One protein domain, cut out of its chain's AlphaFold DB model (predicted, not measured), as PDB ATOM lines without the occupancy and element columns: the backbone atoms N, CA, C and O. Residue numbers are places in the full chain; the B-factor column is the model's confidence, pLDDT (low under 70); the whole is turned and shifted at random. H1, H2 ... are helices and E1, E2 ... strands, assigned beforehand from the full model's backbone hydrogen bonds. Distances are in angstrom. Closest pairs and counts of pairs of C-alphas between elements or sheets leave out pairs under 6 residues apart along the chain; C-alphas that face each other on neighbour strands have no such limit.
ATOM      1  N   VAL A  17     340.739 179.500 221.396       88.88
ATOM      2  CA  VAL A  17     339.863 180.548 221.924       88.88
ATOM      3  C   VAL A  17     339.033 181.124 220.792       88.88
ATOM      4  O   VAL A  17     339.580 181.605 219.805       88.88
ATOM      5  N   PHE A  18     337.713 181.099 220.951       87.06
ATOM      6  CA  PHE A  18     336.790 181.806 220.070       87.06
ATOM      7  C   PHE A  18     336.625 183.226 220.594       87.06
ATOM      8  O   PHE A  18     336.028 183.442 221.646       87.06
ATOM      9  N   LEU A  19     337.195 184.189 219.877       84.75
ATOM     10  CA  LEU A  19     337.209 185.587 220.267       84.75
ATOM     11  C   LEU A  19     336.223 186.368 219.401       84.75
ATOM     12  O   LEU A  19     336.449 186.589 218.210       84.75
ATOM     13  N   ASN A  20     335.133 186.798 220.026       80.19
ATOM     14  CA  ASN A  20     334.151 187.681 219.422       80.19
ATOM     15  C   ASN A  20     334.238 189.056 220.074       80.19
ATOM     16  O   ASN A  20     334.015 189.177 221.276       80.19
ATOM     17  N   THR A  21     334.569 190.081 219.296       71.25
ATOM     18  CA  THR A  21     334.755 191.436 219.828       71.25
ATOM     19  C   THR A  21     334.102 192.479 218.933       71.25
ATOM     20  O   THR A  21     333.890 192.272 217.729       71.25
ATOM     21  N   CYS A  22     333.788 193.622 219.548       69.94
ATOM     22  CA  CYS A  22     333.274 194.778 218.844       69.94
ATOM     23  C   CYS A  22     334.398 195.571 218.158       69.94
ATOM     24  O   CYS A  22     335.333 196.023 218.810       69.94
ATOM     25  N   GLY A  23     334.281 195.785 216.844       65.44
ATOM     26  CA  GLY A  23     335.184 196.646 216.066       65.44
ATOM     27  C   GLY A  23     334.705 198.089 215.895       65.44
ATOM     28  O   GLY A  23     335.475 198.947 215.462       65.44
ATOM     29  N   PHE A  24     333.434 198.365 216.201       65.62
ATOM     30  CA  PHE A  24     332.787 199.636 215.861       65.62
ATOM     31  C   PHE A  24     333.239 200.793 216.760       65.62
ATOM     32  O   PHE A  24     333.523 201.884 216.263       65.62
ATOM     33  N   ILE A  25     333.376 200.553 218.064       71.75
ATOM     34  CA  ILE A  25     333.799 201.565 219.044       71.75
ATOM     35  C   ILE A  25     335.296 201.443 219.354       71.75
ATOM     36  O   ILE A  25     335.844 200.343 219.353       71.75
ATOM     37  N   SER A  26     335.969 202.567 219.619       73.00
ATOM     38  CA  SER A  26     337.418 202.593 219.889       73.00
ATOM     39  C   SER A  26     337.811 201.763 221.106       73.00
ATOM     40  O   SER A  26     338.723 200.953 221.003       73.00
ATOM     41  N   SER A  27     337.069 201.877 222.208       75.06
ATOM     42  CA  SER A  27     337.304 201.085 223.423       75.06
ATOM     43  C   SER A  27     337.244 199.578 223.162       75.06
ATOM     44  O   SER A  27     338.084 198.833 223.657       75.06
ATOM     45  N   GLY A  28     336.302 199.133 222.325       72.12
ATOM     46  CA  GLY A  28     336.177 197.733 221.919       72.12
ATOM     47  C   GLY A  28     337.354 197.254 221.067       72.12
ATOM     48  O   GLY A  28     337.774 196.105 221.194       72.12
ATOM     49  N   ARG A  29     337.940 198.137 220.247       77.81
ATOM     50  CA  ARG A  29     339.155 197.831 219.476       77.81
ATOM     51  C   ARG A  29     340.393 197.730 220.360       77.81
ATOM     52  O   ARG A  29     341.192 196.820 220.156       77.81
ATOM     53  N   ASP A  30     340.533 198.618 221.337       78.44
ATOM     54  CA  ASP A  30     341.658 198.604 222.278       78.44
ATOM     55  C   ASP A  30     341.616 197.347 223.162       78.44
ATOM     56  O   ASP A  30     342.625 196.660 223.344       78.44
ATOM     57  N   GLU A  31     340.425 196.983 223.644       76.81
ATOM     58  CA  GLU A  31     340.199 195.743 224.390       76.81
ATOM     59  C   GLU A  31     340.507 194.503 223.539       76.81
ATOM     60  O   GLU A  31     341.171 193.569 224.005       76.81
ATOM     61  N   ALA A  32     340.071 194.499 222.276       82.62
ATOM     62  CA  ALA A  32     340.346 193.418 221.336       82.62
ATOM     63  C   ALA A  32     341.847 193.237 221.112       82.62
ATOM     64  O   ALA A  32     342.355 192.123 221.241       82.62
ATOM     65  N   GLN A  33     342.559 194.333 220.841       84.31
ATOM     66  CA  GLN A  33     344.006 194.351 220.641       84.31
ATOM     67  C   GLN A  33     344.730 193.764 221.861       84.31
ATOM     68  O   GLN A  33     345.506 192.814 221.730       84.31
ATOM     69  N   HIS A  34     344.420 194.262 223.061       86.12
ATOM     70  CA  HIS A  34     345.047 193.791 224.296       86.12
ATOM     71  C   HIS A  34     344.762 192.303 224.559       86.12
ATOM     72  O   HIS A  34     345.648 191.539 224.956       86.12
ATOM     73  N   THR A  35     343.526 191.872 224.299       88.38
ATOM     74  CA  THR A  35     343.106 190.477 224.457       88.38
ATOM     75  C   THR A  35     343.847 189.560 223.488       88.38
ATOM     76  O   THR A  35     344.387 188.538 223.918       88.38
ATOM     77  N   ILE A  36     343.935 189.938 222.210       89.81
ATOM     78  CA  ILE A  36     344.665 189.196 221.173       89.81
ATOM     79  C   ILE A  36     346.135 189.047 221.567       89.81
ATOM     80  O   ILE A  36     346.656 187.933 221.597       89.81
ATOM     81  N   GLU A  37     346.799 190.139 221.945       91.00
ATOM     82  CA  GLU A  37     348.209 190.112 222.336       91.00
ATOM     83  C   GLU A  37     348.463 189.186 223.529       91.00
ATOM     84  O   GLU A  37     349.423 188.409 223.535       91.00
ATOM     85  N   LYS A  38     347.593 189.231 224.542       92.00
ATOM     86  CA  LYS A  38     347.698 188.371 225.726       92.00
ATOM     87  C   LYS A  38     347.504 186.892 225.383       92.00
ATOM     88  O   LYS A  38     348.229 186.044 225.908       92.00
ATOM     89  N   LEU A  39     346.556 186.577 224.501       91.81
ATOM     90  CA  LEU A  39     346.305 185.214 224.024       91.81
ATOM     91  C   LEU A  39     347.482 184.680 223.195       91.81
ATOM     92  O   LEU A  39     347.943 183.561 223.425       91.81
ATOM     93  N   LEU A  40     348.040 185.495 222.301       92.50
ATOM     94  CA  LEU A  40     349.201 185.116 221.494       92.50
ATOM     95  C   LEU A  40     350.465 184.916 222.330       92.50
ATOM     96  O   LEU A  40     351.193 183.955 222.095       92.50
ATOM     97  N   LYS A  41     350.697 185.751 223.354       93.31
ATOM     98  CA  LYS A  41     351.790 185.552 224.329       93.31
ATOM     99  C   LYS A  41     351.691 184.205 225.052       93.31
ATOM    100  O   LYS A  41     352.709 183.636 225.428       93.31
ATOM    101  N   LYS A  42     350.474 183.681 225.223       93.00
ATOM    102  CA  LYS A  42     350.192 182.348 225.780       93.00
ATOM    103  C   LYS A  42     350.113 181.246 224.711       93.00
ATOM    104  O   LYS A  42     349.676 180.141 225.023       93.00
ATOM    105  N   ASN A  43     350.520 181.541 223.473       93.69
ATOM    106  CA  ASN A  43     350.504 180.644 222.316       93.69
ATOM    107  C   ASN A  43     349.124 180.021 222.024       93.69
ATOM    108  O   ASN A  43     349.033 178.894 221.539       93.69
ATOM    109  N   LYS A  44     348.042 180.749 222.332       90.12
ATOM    110  CA  LYS A  44     346.676 180.307 222.034       90.12
ATOM    111  C   LYS A  44     346.396 180.427 220.538       90.12
ATOM    112  O   LYS A  44     346.854 181.375 219.896       90.12
ATOM    113  N   LYS A  45     345.612 179.494 219.997       92.69
ATOM    114  CA  LYS A  45     345.021 179.601 218.657       92.69
ATOM    115  C   LYS A  45     343.709 180.370 218.762       92.69
ATOM    116  O   LYS A  45     342.812 179.961 219.495       92.69
ATOM    117  N   ILE A  46     343.602 181.483 218.053       91.44
ATOM    118  CA  ILE A  46     342.489 182.422 218.173       91.44
ATOM    119  C   ILE A  46     341.605 182.293 216.942       91.44
ATOM    120  O   ILE A  46     342.008 182.646 215.837       91.44
ATOM    121  N   TYR A  47     340.388 181.820 217.150       89.56
ATOM    122  CA  TYR A  47     339.320 181.860 216.171       89.56
ATOM    123  C   TYR A  47     338.567 183.175 216.310       89.56
ATOM    124  O   TYR A  47     337.807 183.355 217.258       89.56
ATOM    125  N   MET A  48     338.823 184.117 215.405       85.88
ATOM    126  CA  MET A  48     338.276 185.465 215.492       85.88
ATOM    127  C   MET A  48     336.983 185.585 214.691       85.88
ATOM    128  O   MET A  48     336.927 185.185 213.531       85.88
ATOM    129  N   LEU A  49     335.959 186.175 215.300       81.88
ATOM    130  CA  LEU A  49     334.654 186.402 214.689       81.88
ATOM    131  C   LEU A  49     334.093 187.778 215.081       81.88
ATOM    132  O   LEU A  49     334.618 188.461 215.960       81.88
ATOM    133  N   GLY A  50     333.007 188.181 214.422       75.12
ATOM    134  CA  GLY A  50     332.294 189.422 214.734       75.12
ATOM    135  C   GLY A  50     332.801 190.649 213.978       75.12
ATOM    136  O   GLY A  50     333.510 190.547 212.978       75.12
ATOM    137  N   CYS A  51     332.389 191.837 214.417       74.12
ATOM    138  CA  CYS A  51     332.644 193.081 213.685       74.12
ATOM    139  C   CYS A  51     334.077 193.610 213.832       74.12
ATOM    140  O   CYS A  51     334.531 194.352 212.966       74.12
ATOM    141  N   ALA A  52     334.833 193.199 214.854       75.94
ATOM    142  CA  ALA A  52     336.264 193.511 214.918       75.94
ATOM    143  C   ALA A  52     337.048 192.898 213.753       75.94
ATOM    144  O   ALA A  52     337.924 193.548 213.192       75.94
ATOM    145  N   LEU A  53     336.672 191.697 213.311       78.25
ATOM    146  CA  LEU A  53     337.256 191.073 212.125       78.25
ATOM    147  C   LEU A  53     337.010 191.908 210.855       78.25
ATOM    148  O   LEU A  53     337.917 192.063 210.040       78.25
ATOM    149  N   GLN A  54     335.811 192.486 210.705       73.88
ATOM    150  CA  GLN A  54     335.508 193.400 209.595       73.88
ATOM    151  C   GLN A  54     336.377 194.653 209.659       73.88
ATOM    152  O   GLN A  54     336.961 195.047 208.654       73.88
ATOM    153  N   TYR A  55     336.487 195.255 210.847       77.69
ATOM    154  CA  TYR A  55     337.341 196.415 211.057       77.69
ATOM    155  C   TYR A  55     338.783 196.103 210.643       77.69
ATOM    156  O   TYR A  55     339.314 196.766 209.762       77.69
ATOM    157  N   TYR A  56     339.387 195.038 211.180       78.50
ATOM    158  CA  TYR A  56     340.780 194.680 210.891       78.50
ATOM    159  C   TYR A  56     341.056 194.269 209.438       78.50
ATOM    160  O   TYR A  56     342.218 194.232 209.031       78.50
ATOM    161  N   LYS A  57     340.016 193.947 208.666       74.94
ATOM    162  CA  LYS A  57     340.112 193.702 207.223       74.94
ATOM    163  C   LYS A  57     339.992 194.990 206.402       74.94
ATOM    164  O   LYS A  57     340.588 195.080 205.333       74.94
ATOM    165  N   ASN A  58     339.197 195.940 206.888       72.31
ATOM    166  CA  ASN A  58     338.900 197.199 206.208       72.31
ATOM    167  C   ASN A  58     339.861 198.333 206.592       72.31
ATOM    168  O   ASN A  58     339.876 199.352 205.906       72.31
ATOM    169  N   ILE A  59     340.639 198.186 207.672       69.25
ATOM    170  CA  ILE A  59     341.758 199.091 207.944       69.25
ATOM    171  C   ILE A  59     342.792 198.995 206.828       69.25
ATOM    172  O   ILE A  59     342.971 197.944 206.212       69.25
ATOM    173  N   ASP A  60     343.455 200.122 206.586       56.59
ATOM    174  CA  ASP A  60     344.443 200.268 205.529       56.59
ATOM    175  C   ASP A  60     345.488 199.145 205.588       56.59
ATOM    176  O   ASP A  60     345.938 198.770 206.675       56.59
ATOM    177  N   LYS A  61     345.883 198.605 204.427       58.00
ATOM    178  CA  LYS A  61     346.801 197.446 204.348       58.00
ATOM    179  C   LYS A  61     348.173 197.724 204.969       58.00
ATOM    180  O   LYS A  61     348.892 196.783 205.293       58.00
ATOM    181  N   ASP A  62     348.498 199.001 205.146       55.75
ATOM    182  CA  ASP A  62     349.736 199.488 205.748       55.75
ATOM    183  C   ASP A  62     349.672 199.577 207.283       55.75
ATOM    184  O   ASP A  62     350.697 199.762 207.941       55.75
ATOM    185  N   SER A  63     348.488 199.411 207.884       60.56
ATOM    186  CA  SER A  63     348.347 199.276 209.336       60.56
ATOM    187  C   SER A  63     348.539 197.816 209.760       60.56
ATOM    188  O   SER A  63     347.937 196.921 209.162       60.56
ATOM    189  N   PRO A  64     349.338 197.534 210.807       65.25
ATOM    190  CA  PRO A  64     349.542 196.173 211.283       65.25
ATOM    191  C   PRO A  64     348.217 195.574 211.765       65.25
ATOM    192  O   PRO A  64     347.710 195.901 212.836       65.25
ATOM    193  N   SER A  65     347.649 194.686 210.949       78.19
ATOM    194  CA  SER A  65     346.430 193.954 211.272       78.19
ATOM    195  C   SER A  65     346.778 192.691 212.063       78.19
ATOM    196  O   SER A  65     347.630 191.910 211.608       78.19
ATOM    197  N   PRO A  66     346.109 192.420 213.202       78.00
ATOM    198  CA  PRO A  66     346.324 191.187 213.958       78.00
ATOM    199  C   PRO A  66     346.052 189.939 213.105       78.00
ATOM    200  O   PRO A  66     346.681 188.904 213.305       78.00
ATOM    201  N   LEU A  67     345.210 190.046 212.070       81.00
ATOM    202  CA  LEU A  67     344.879 188.947 211.152       81.00
ATOM    203  C   LEU A  67     346.086 188.375 210.392       81.00
ATOM    204  O   LEU A  67     345.999 187.276 209.856       81.00
ATOM    205  N   SER A  68     347.207 189.097 210.340       82.44
ATOM    206  CA  SER A  68     348.451 188.611 209.730       82.44
ATOM    207  C   SER A  68     349.220 187.610 210.607       82.44
ATOM    208  O   SER A  68     350.168 186.971 210.146       82.44
ATOM    209  N   GLN A  69     348.840 187.455 211.878       86.00
ATOM    210  CA  GLN A  69     349.554 186.613 212.833       86.00
ATOM    211  C   GLN A  69     349.187 185.129 212.673       86.00
ATOM    212  O   GLN A  69     348.021 184.758 212.575       86.00
ATOM    213  N   LYS A  70     350.198 184.248 212.723       85.75
ATOM    214  CA  LYS A  70     350.112 182.802 212.411       85.75
ATOM    215  C   LYS A  70     349.067 182.000 213.213       85.75
ATOM    216  O   LYS A  70     348.642 180.943 212.758       85.75
ATOM    217  N   ASN A  71     348.679 182.482 214.391       92.88
ATOM    218  CA  ASN A  71     347.733 181.809 215.286       92.88
ATOM    219  C   ASN A  71     346.340 182.457 215.283       92.88
ATOM    220  O   ASN A  71     345.545 182.158 216.171       92.88
ATOM    221  N   ILE A  72     346.049 183.349 214.332       91.31
ATOM    222  CA  ILE A  72     344.730 183.961 214.181       91.31
ATOM    223  C   ILE A  72     344.035 183.389 212.951       91.31
ATOM    224  O   ILE A  72     344.578 183.387 211.849       91.31
ATOM    225  N   TYR A  73     342.811 182.920 213.165       90.88
ATOM    226  CA  TYR A  73     341.983 182.251 212.177       90.88
ATOM    227  C   TYR A  73     340.637 182.979 212.081       90.88
ATOM    228  O   TYR A  73     339.823 182.899 213.006       90.88
ATOM    229  N   PRO A  74     340.393 183.734 211.001       88.31
ATOM    230  CA  PRO A  74     339.092 184.336 210.734       88.31
ATOM    231  C   PRO A  74     337.989 183.281 210.598       88.31
ATOM    232  O   PRO A  74     338.158 182.322 209.846       88.31
ATOM    233  N   LEU A  75     336.841 183.483 211.246       83.25
ATOM    234  CA  LEU A  75     335.622 182.698 211.023       83.25
ATOM    235  C   LEU A  75     334.453 183.585 210.627       83.25
ATOM    236  O   LEU A  75     334.169 184.604 211.267       83.25
ATOM    237  N   SER A  76     333.738 183.147 209.594       78.06
ATOM    238  CA  SER A  76     332.439 183.687 209.234       78.06
ATOM    239  C   SER A  76     331.321 183.109 210.084       78.06
ATOM    240  O   SER A  76     331.408 182.002 210.614       78.06
ATOM    241  N   ARG A  77     330.233 183.876 210.206       71.94
ATOM    242  CA  ARG A  77     329.010 183.392 210.859       71.94
ATOM    243  C   ARG A  77     328.445 182.164 210.147       71.94
ATOM    244  O   ARG A  77     327.945 181.259 210.808       71.94
ATOM    245  N   ASN A  78     328.567 182.113 208.825       73.75
ATOM    246  CA  ASN A  78     328.049 181.012 208.021       73.75
ATOM    247  C   ASN A  78     328.917 179.754 208.105       73.75
ATOM    248  O   ASN A  78     328.401 178.654 207.895       73.75
ATOM    249  N   ASP A  79     330.189 179.883 208.489       78.19
ATOM    250  CA  ASP A  79     331.074 178.729 208.660       78.19
ATOM    251  C   ASP A  79     330.547 177.802 209.757       78.19
ATOM    252  O   ASP A  79     330.619 176.587 209.607       78.19
ATOM    253  N   PHE A  80     329.917 178.340 210.810       73.06
ATOM    254  CA  PHE A  80     329.352 177.538 211.904       73.06
ATOM    255  C   PHE A  80     328.301 176.514 211.450       73.06
ATOM    256  O   PHE A  80     328.114 175.507 212.130       73.06
ATOM    257  N   ASN A  81     327.653 176.721 210.299       72.12
ATOM    258  CA  ASN A  81     326.674 175.772 209.764       72.12
ATOM    259  C   ASN A  81     327.316 174.516 209.156       72.12
ATOM    260  O   ASN A  81     326.635 173.512 208.969       72.12
ATOM    261  N   THR A  82     328.599 174.575 208.788       76.50
ATOM    262  CA  THR A  82     329.251 173.518 207.994       76.50
ATOM    263  C   THR A  82     330.614 173.089 208.531       76.50
ATOM    264  O   THR A  82     331.114 172.028 208.158       76.50
ATOM    265  N   ILE A  83     331.221 173.887 209.411       80.81
ATOM    266  CA  ILE A  83     332.552 173.638 209.945       80.81
ATOM    267  C   ILE A  83     332.545 172.496 210.961       80.81
ATOM    268  O   ILE A  83     331.708 172.403 211.855       80.81
ATOM    269  N   THR A  84     333.540 171.629 210.836       83.38
ATOM    270  CA  THR A  84     333.782 170.509 211.746       83.38
ATOM    271  C   THR A  84     334.898 170.831 212.737       83.38
ATOM    272  O   THR A  84     335.818 171.603 212.452       83.38
ATOM    273  N   ILE A  85     334.896 170.157 213.888       78.94
ATOM    274  CA  ILE A  85     335.984 170.254 214.878       78.94
ATOM    275  C   ILE A  85     337.341 169.878 214.258       78.94
ATOM    276  O   ILE A  85     338.363 170.490 214.561       78.94
ATOM    277  N   GLN A  86     337.378 168.901 213.351       83.69
ATOM    278  CA  GLN A  86     338.611 168.493 212.679       83.69
ATOM    279  C   GLN A  86     339.168 169.603 211.780       83.69
ATOM    280  O   GLN A  86     340.386 169.759 211.693       83.69
ATOM    281  N   GLN A  87     338.304 170.379 211.121       86.19
ATOM    282  CA  GLN A  87     338.725 171.558 210.360       86.19
ATOM    283  C   GLN A  87     339.261 172.649 211.290       86.19
ATOM    284  O   GLN A  87     340.313 173.219 211.003       86.19
ATOM    285  N   LEU A  88     338.628 172.858 212.449       84.88
ATOM    286  CA  LEU A  88     339.137 173.779 213.468       84.88
ATOM    287  C   LEU A  88     340.524 173.356 213.992       84.88
ATOM    288  O   LEU A  88     341.424 174.175 214.169       84.88
ATOM    289  N   PHE A  89     340.775 172.064 214.184       84.56
ATOM    290  CA  PHE A  89     342.105 171.606 214.606       84.56
ATOM    291  C   PHE A  89     343.180 171.774 213.528       84.56
ATOM    292  O   PHE A  89     344.357 171.944 213.855       84.56
ATOM    293  N   LYS A  90     342.780 171.789 212.253       89.50
ATOM    294  CA  LYS A  90     343.661 172.036 211.104       89.50
ATOM    295  C   LYS A  90     343.929 173.522 210.834       89.50
ATOM    296  O   LYS A  90     344.729 173.813 209.951       89.50
ATOM    297  N   GLY A  91     343.319 174.441 211.589       88.94
ATOM    298  CA  GLY A  91     343.503 175.882 211.392       88.94
ATOM    299  C   GLY A  91     342.707 176.422 210.206       88.94
ATOM    300  O   GLY A  91     343.254 177.152 209.383       88.94
ATOM    301  N   TYR A  92     341.448 176.002 210.071       89.62
ATOM    302  CA  TYR A  92     340.546 176.533 209.051       89.62
ATOM    303  C   TYR A  92     340.416 178.054 209.183       89.62
ATOM    304  O   TYR A  92     340.184 178.557 210.271       89.62
ATOM    305  N   SER A  93     340.503 178.775 208.074       88.06
ATOM    306  CA  SER A  93     340.226 180.208 208.027       88.06
ATOM    307  C   SER A  93     339.213 180.459 206.930       88.06
ATOM    308  O   SER A  93     339.360 179.932 205.827       88.06
ATOM    309  N   SER A  94     338.210 181.275 207.229       84.69
ATOM    310  CA  SER A  94     337.237 181.695 206.235       84.69
ATOM    311  C   SER A  94     337.904 182.526 205.146       84.69
ATOM    312  O   SER A  94     338.737 183.392 205.424       84.69
ATOM    313  N   ASP A  95     337.504 182.286 203.906       74.19
ATOM    314  CA  ASP A  95     337.820 183.088 202.727       74.19
ATOM    315  C   ASP A  95     336.584 183.848 202.201       74.19
ATOM    316  O   ASP A  95     336.714 184.795 201.420       74.19
ATOM    317  N   LYS A  96     335.382 183.485 202.675       65.81
ATOM    318  CA  LYS A  96     334.086 184.014 202.232       65.81
ATOM    319  C   LYS A  96     333.487 184.932 203.291       65.81
ATOM    320  O   LYS A  96     332.932 184.493 204.291       65.81
ATOM    321  N   PHE A  97     333.587 186.237 203.045       63.62
ATOM    322  CA  PHE A  97     333.209 187.275 204.011       63.62
ATOM    323  C   PHE A  97     331.985 188.104 203.602       63.62
ATOM    324  O   PHE A  97     331.781 189.186 204.145       63.62
ATOM    325  N   ASN A  98     331.177 187.623 202.658       55.34
ATOM    326  CA  ASN A  98     330.051 188.393 202.122       55.34
ATOM    327  C   ASN A  98     328.852 188.466 203.088       55.34
ATOM    328  O   ASN A  98     327.974 189.295 202.897       55.34
ATOM    329  N   ASP A  99     328.847 187.659 204.155       53.75
ATOM    330  CA  ASP A  99     327.632 187.365 204.928       53.75
ATOM    331  C   ASP A  99     327.698 187.822 206.396       53.75
ATOM    332  O   ASP A  99     326.993 187.309 207.265       53.75
ATOM    333  N   PHE A 100     328.572 188.779 206.715       54.69
ATOM    334  CA  PHE A 100     328.593 189.383 208.052       54.69
ATOM    335  C   PHE A 100     327.629 190.576 208.188       54.69
ATOM    336  O   PHE A 100     327.695 191.299 209.187       54.69
ATOM    337  N   GLU A 101     326.755 190.792 207.200       48.62
ATOM    338  CA  GLU A 101     325.617 191.700 207.327       48.62
ATOM    339  C   GLU A 101     324.719 191.263 208.494       48.62
ATOM    340  O   GLU A 101     324.669 190.090 208.881       48.62
ATOM    341  N   PHE A 102     324.042 192.229 209.118       47.19
ATOM    342  CA  PHE A 102     323.093 191.949 210.188       47.19
ATOM    343  C   PHE A 102     321.963 191.067 209.643       47.19
ATOM    344  O   PHE A 102     321.038 191.546 209.005       47.19
ATOM    345  N   THR A 103     322.039 189.764 209.902       43.06
ATOM    346  CA  THR A 103     320.929 188.844 209.648       43.06
ATOM    347  C   THR A 103     319.752 189.232 210.544       43.06
ATOM    348  O   THR A 103     319.953 189.425 211.746       43.06
ATOM    349  N   GLU A 104     318.527 189.267 210.017       46.97
ATOM    350  CA  GLU A 104     317.314 189.413 210.848       46.97
ATOM    351  C   GLU A 104     317.103 188.208 211.790       46.97
ATOM    352  O   GLU A 104     316.328 188.269 212.743       46.97
ATOM    353  N   SER A 105     317.830 187.111 211.556       40.38
ATOM    354  CA  SER A 105     317.786 185.892 212.357       40.38
ATOM    355  C   SER A 105     318.390 186.074 213.763       40.38
ATOM    356  O   SER A 105     319.417 186.743 213.920       40.38
ATOM    357  N   PRO A 106     317.798 185.448 214.802       44.25
ATOM    358  CA  PRO A 106     318.247 185.586 216.186       44.25
ATOM    359  C   PRO A 106     319.710 185.160 216.383       44.25
ATOM    360  O   PRO A 106     320.174 184.151 215.861       44.25
ATOM    361  N   ARG A 107     320.435 185.947 217.192       46.31
ATOM    362  CA  ARG A 107     321.896 185.894 217.418       46.31
ATOM    363  C   ARG A 107     322.387 184.696 218.257       46.31
ATOM    364  O   ARG A 107     323.378 184.836 218.970       46.31
ATOM    365  N   VAL A 108     321.706 183.554 218.238       39.78
ATOM    366  CA  VAL A 108     322.004 182.441 219.154       39.78
ATOM    367  C   VAL A 108     322.164 181.145 218.371       39.78
ATOM    368  O   VAL A 108     321.186 180.496 218.020       39.78
ATOM    369  N   TYR A 109     323.414 180.758 218.126       43.47
ATOM    370  CA  TYR A 109     323.762 179.381 217.786       43.47
ATOM    371  C   TYR A 109     324.408 178.742 219.014       43.47
ATOM    372  O   TYR A 109     325.603 178.882 219.258       43.47
ATOM    373  N   THR A 110     323.596 178.055 219.808       40.66
ATOM    374  CA  THR A 110     324.057 177.042 220.760       40.66
ATOM    375  C   THR A 110     323.969 175.700 220.053       40.66
ATOM    376  O   THR A 110     322.867 175.200 219.827       40.66
ATOM    377  N   ASN A 111     325.106 175.113 219.681       42.44
ATOM    378  CA  ASN A 111     325.107 173.715 219.271       42.44
ATOM    379  C   ASN A 111     325.323 172.848 220.519       42.44
ATOM    380  O   ASN A 111     326.443 172.732 221.027       42.44
ATOM    381  N   ALA A 112     324.224 172.281 221.025       34.41
ATOM    382  CA  ALA A 112     324.199 171.428 222.211       34.41
ATOM    383  C   ALA A 112     325.087 170.176 222.065       34.41
ATOM    384  O   ALA A 112     325.652 169.720 223.060       34.41
ATOM    385  N   ASP A 113     325.303 169.685 220.840       40.94
ATOM    386  CA  ASP A 113     326.146 168.512 220.576       40.94
ATOM    387  C   ASP A 113     327.646 168.824 220.691       40.94
ATOM    388  O   ASP A 113     328.459 167.925 220.916       40.94
ATOM    389  N   TYR A 114     328.032 170.103 220.593       48.06
ATOM    390  CA  TYR A 114     329.433 170.534 220.634       48.06
ATOM    391  C   TYR A 114     329.831 171.298 221.902       48.06
ATOM    392  O   TYR A 114     330.995 171.675 222.024       48.06
ATOM    393  N   LYS A 115     328.911 171.498 222.861       45.22
ATOM    394  CA  LYS A 115     329.156 172.239 224.119       45.22
ATOM    395  C   LYS A 115     329.792 173.624 223.907       45.22
ATOM    396  O   LYS A 115     330.647 174.039 224.688       45.22
ATOM    397  N   PHE A 116     329.386 174.343 222.865       45.38
ATOM    398  CA  PHE A 116     329.743 175.753 222.711       45.38
ATOM    399  C   PHE A 116     328.543 176.617 223.075       45.38
ATOM    400  O   PHE A 116     327.503 176.569 222.418       45.38
ATOM    401  N   GLU A 117     328.705 177.404 224.133       39.75
ATOM    402  CA  GLU A 117     327.753 178.426 224.539       39.75
ATOM    403  C   GLU A 117     328.317 179.782 224.105       39.75
ATOM    404  O   GLU A 117     329.349 180.243 224.595       39.75
ATOM    405  N   TYR A 118     327.687 180.392 223.101       43.78
ATOM    406  CA  TYR A 118     327.996 181.756 222.694       43.78
ATOM    407  C   TYR A 118     327.372 182.712 223.713       43.78
ATOM    408  O   TYR A 118     326.148 182.829 223.806       43.78
TER     409      TYR A 118
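Overview. This is residues 17 to 118 of the 123 residues of the protein "MTTase N-terminal domain-containing protein" of Candidatus Gracilibacteria bacterium (UniProt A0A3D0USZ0). A small parallel sheet of three short strands, E1, E2 and E3, stands in the middle, with the long helix H1 and the shorter H2 to one side of it and the two small helices H3 and H4 beyond its other side. After H4 a long stretch with no named element, residues 90 to 118, loops away from the sheet, and at the other end of the domain residues 58 to 63 stick out. The 102 printed residues hold four named helices and three named strands in the order E1 H1 E2 H2 E3 H3 H4, and the sheet's order is E1 E2 E3. The class is mixed, helices and strands, with under half of the residues, 45, in named elements. The whole is compact, with a radius of gyration of the C-alphas of 13.6 A and spans of 38 by 33 by 23 A.

Along the chain. In the sheet, E1 is residues 17 to 20, beginning at C-alpha 17 at (339.863, 180.548, 221.924); E2 is residues 45 to 49, 13.0 A long; E3 is residues 72 to 74. H1 is residues 26 to 41, 22.7 A long, beginning at C-alpha 26 at (337.418, 202.593, 219.889). H2 is residues 51 to 58, 10.6 A long. H3 is residues 78 to 81, and H4 is residues 85 to 89, ending at C-alpha 89 at (342.105, 171.606, 214.606).

Arrangement. E1 and E2 are parallel at 22 degrees, with N 19 and O 47 within hydrogen-bond range at 2.8 A. E2 and E3 are parallel at 29 degrees, with N 73 and O 46 within hydrogen-bond range at 2.8 A. E1, H1, E2 and E2, H2, E3 are strand-helix-strand units, two parallel neighbour strands with a helix between, each with a right-handed crossover. H1 is on the sheet but only grazes it, with residues 32 to 40; the closest C-alphas of H1 and E2, Leu 39 and Ile 46, are 7.5 A apart. H2 also only grazes the sheet, with residues 51 to 54; its closest C-alphas to E3, Leu 53 and Pro 74, are 7.1 A apart. H1 and H2 are close but not clearly touching, with C-alphas 29 and 52 at 6.9 A, and about perpendicular at 88 degrees. H3 is not on the sheet, and H4 only just not, with 4 pairs of C-alphas within 10 A. H3 and H4 are apart. In H1, H2 and H4 every O i to N i+4 pair is within hydrogen-bond range; H3 is too short for one.

Size, cuts and confidence. The C-alphas farthest apart, Asp 62 and Asp 113, are 41.7 A apart. The printed part has no cut. The link from H2 to E3, 13 residues, is long; the other links between named elements are tight. The mean pLDDT of the printed part is 72.8, and residues 22 to 24, 59 to 64 and 96 to 118 are under 70.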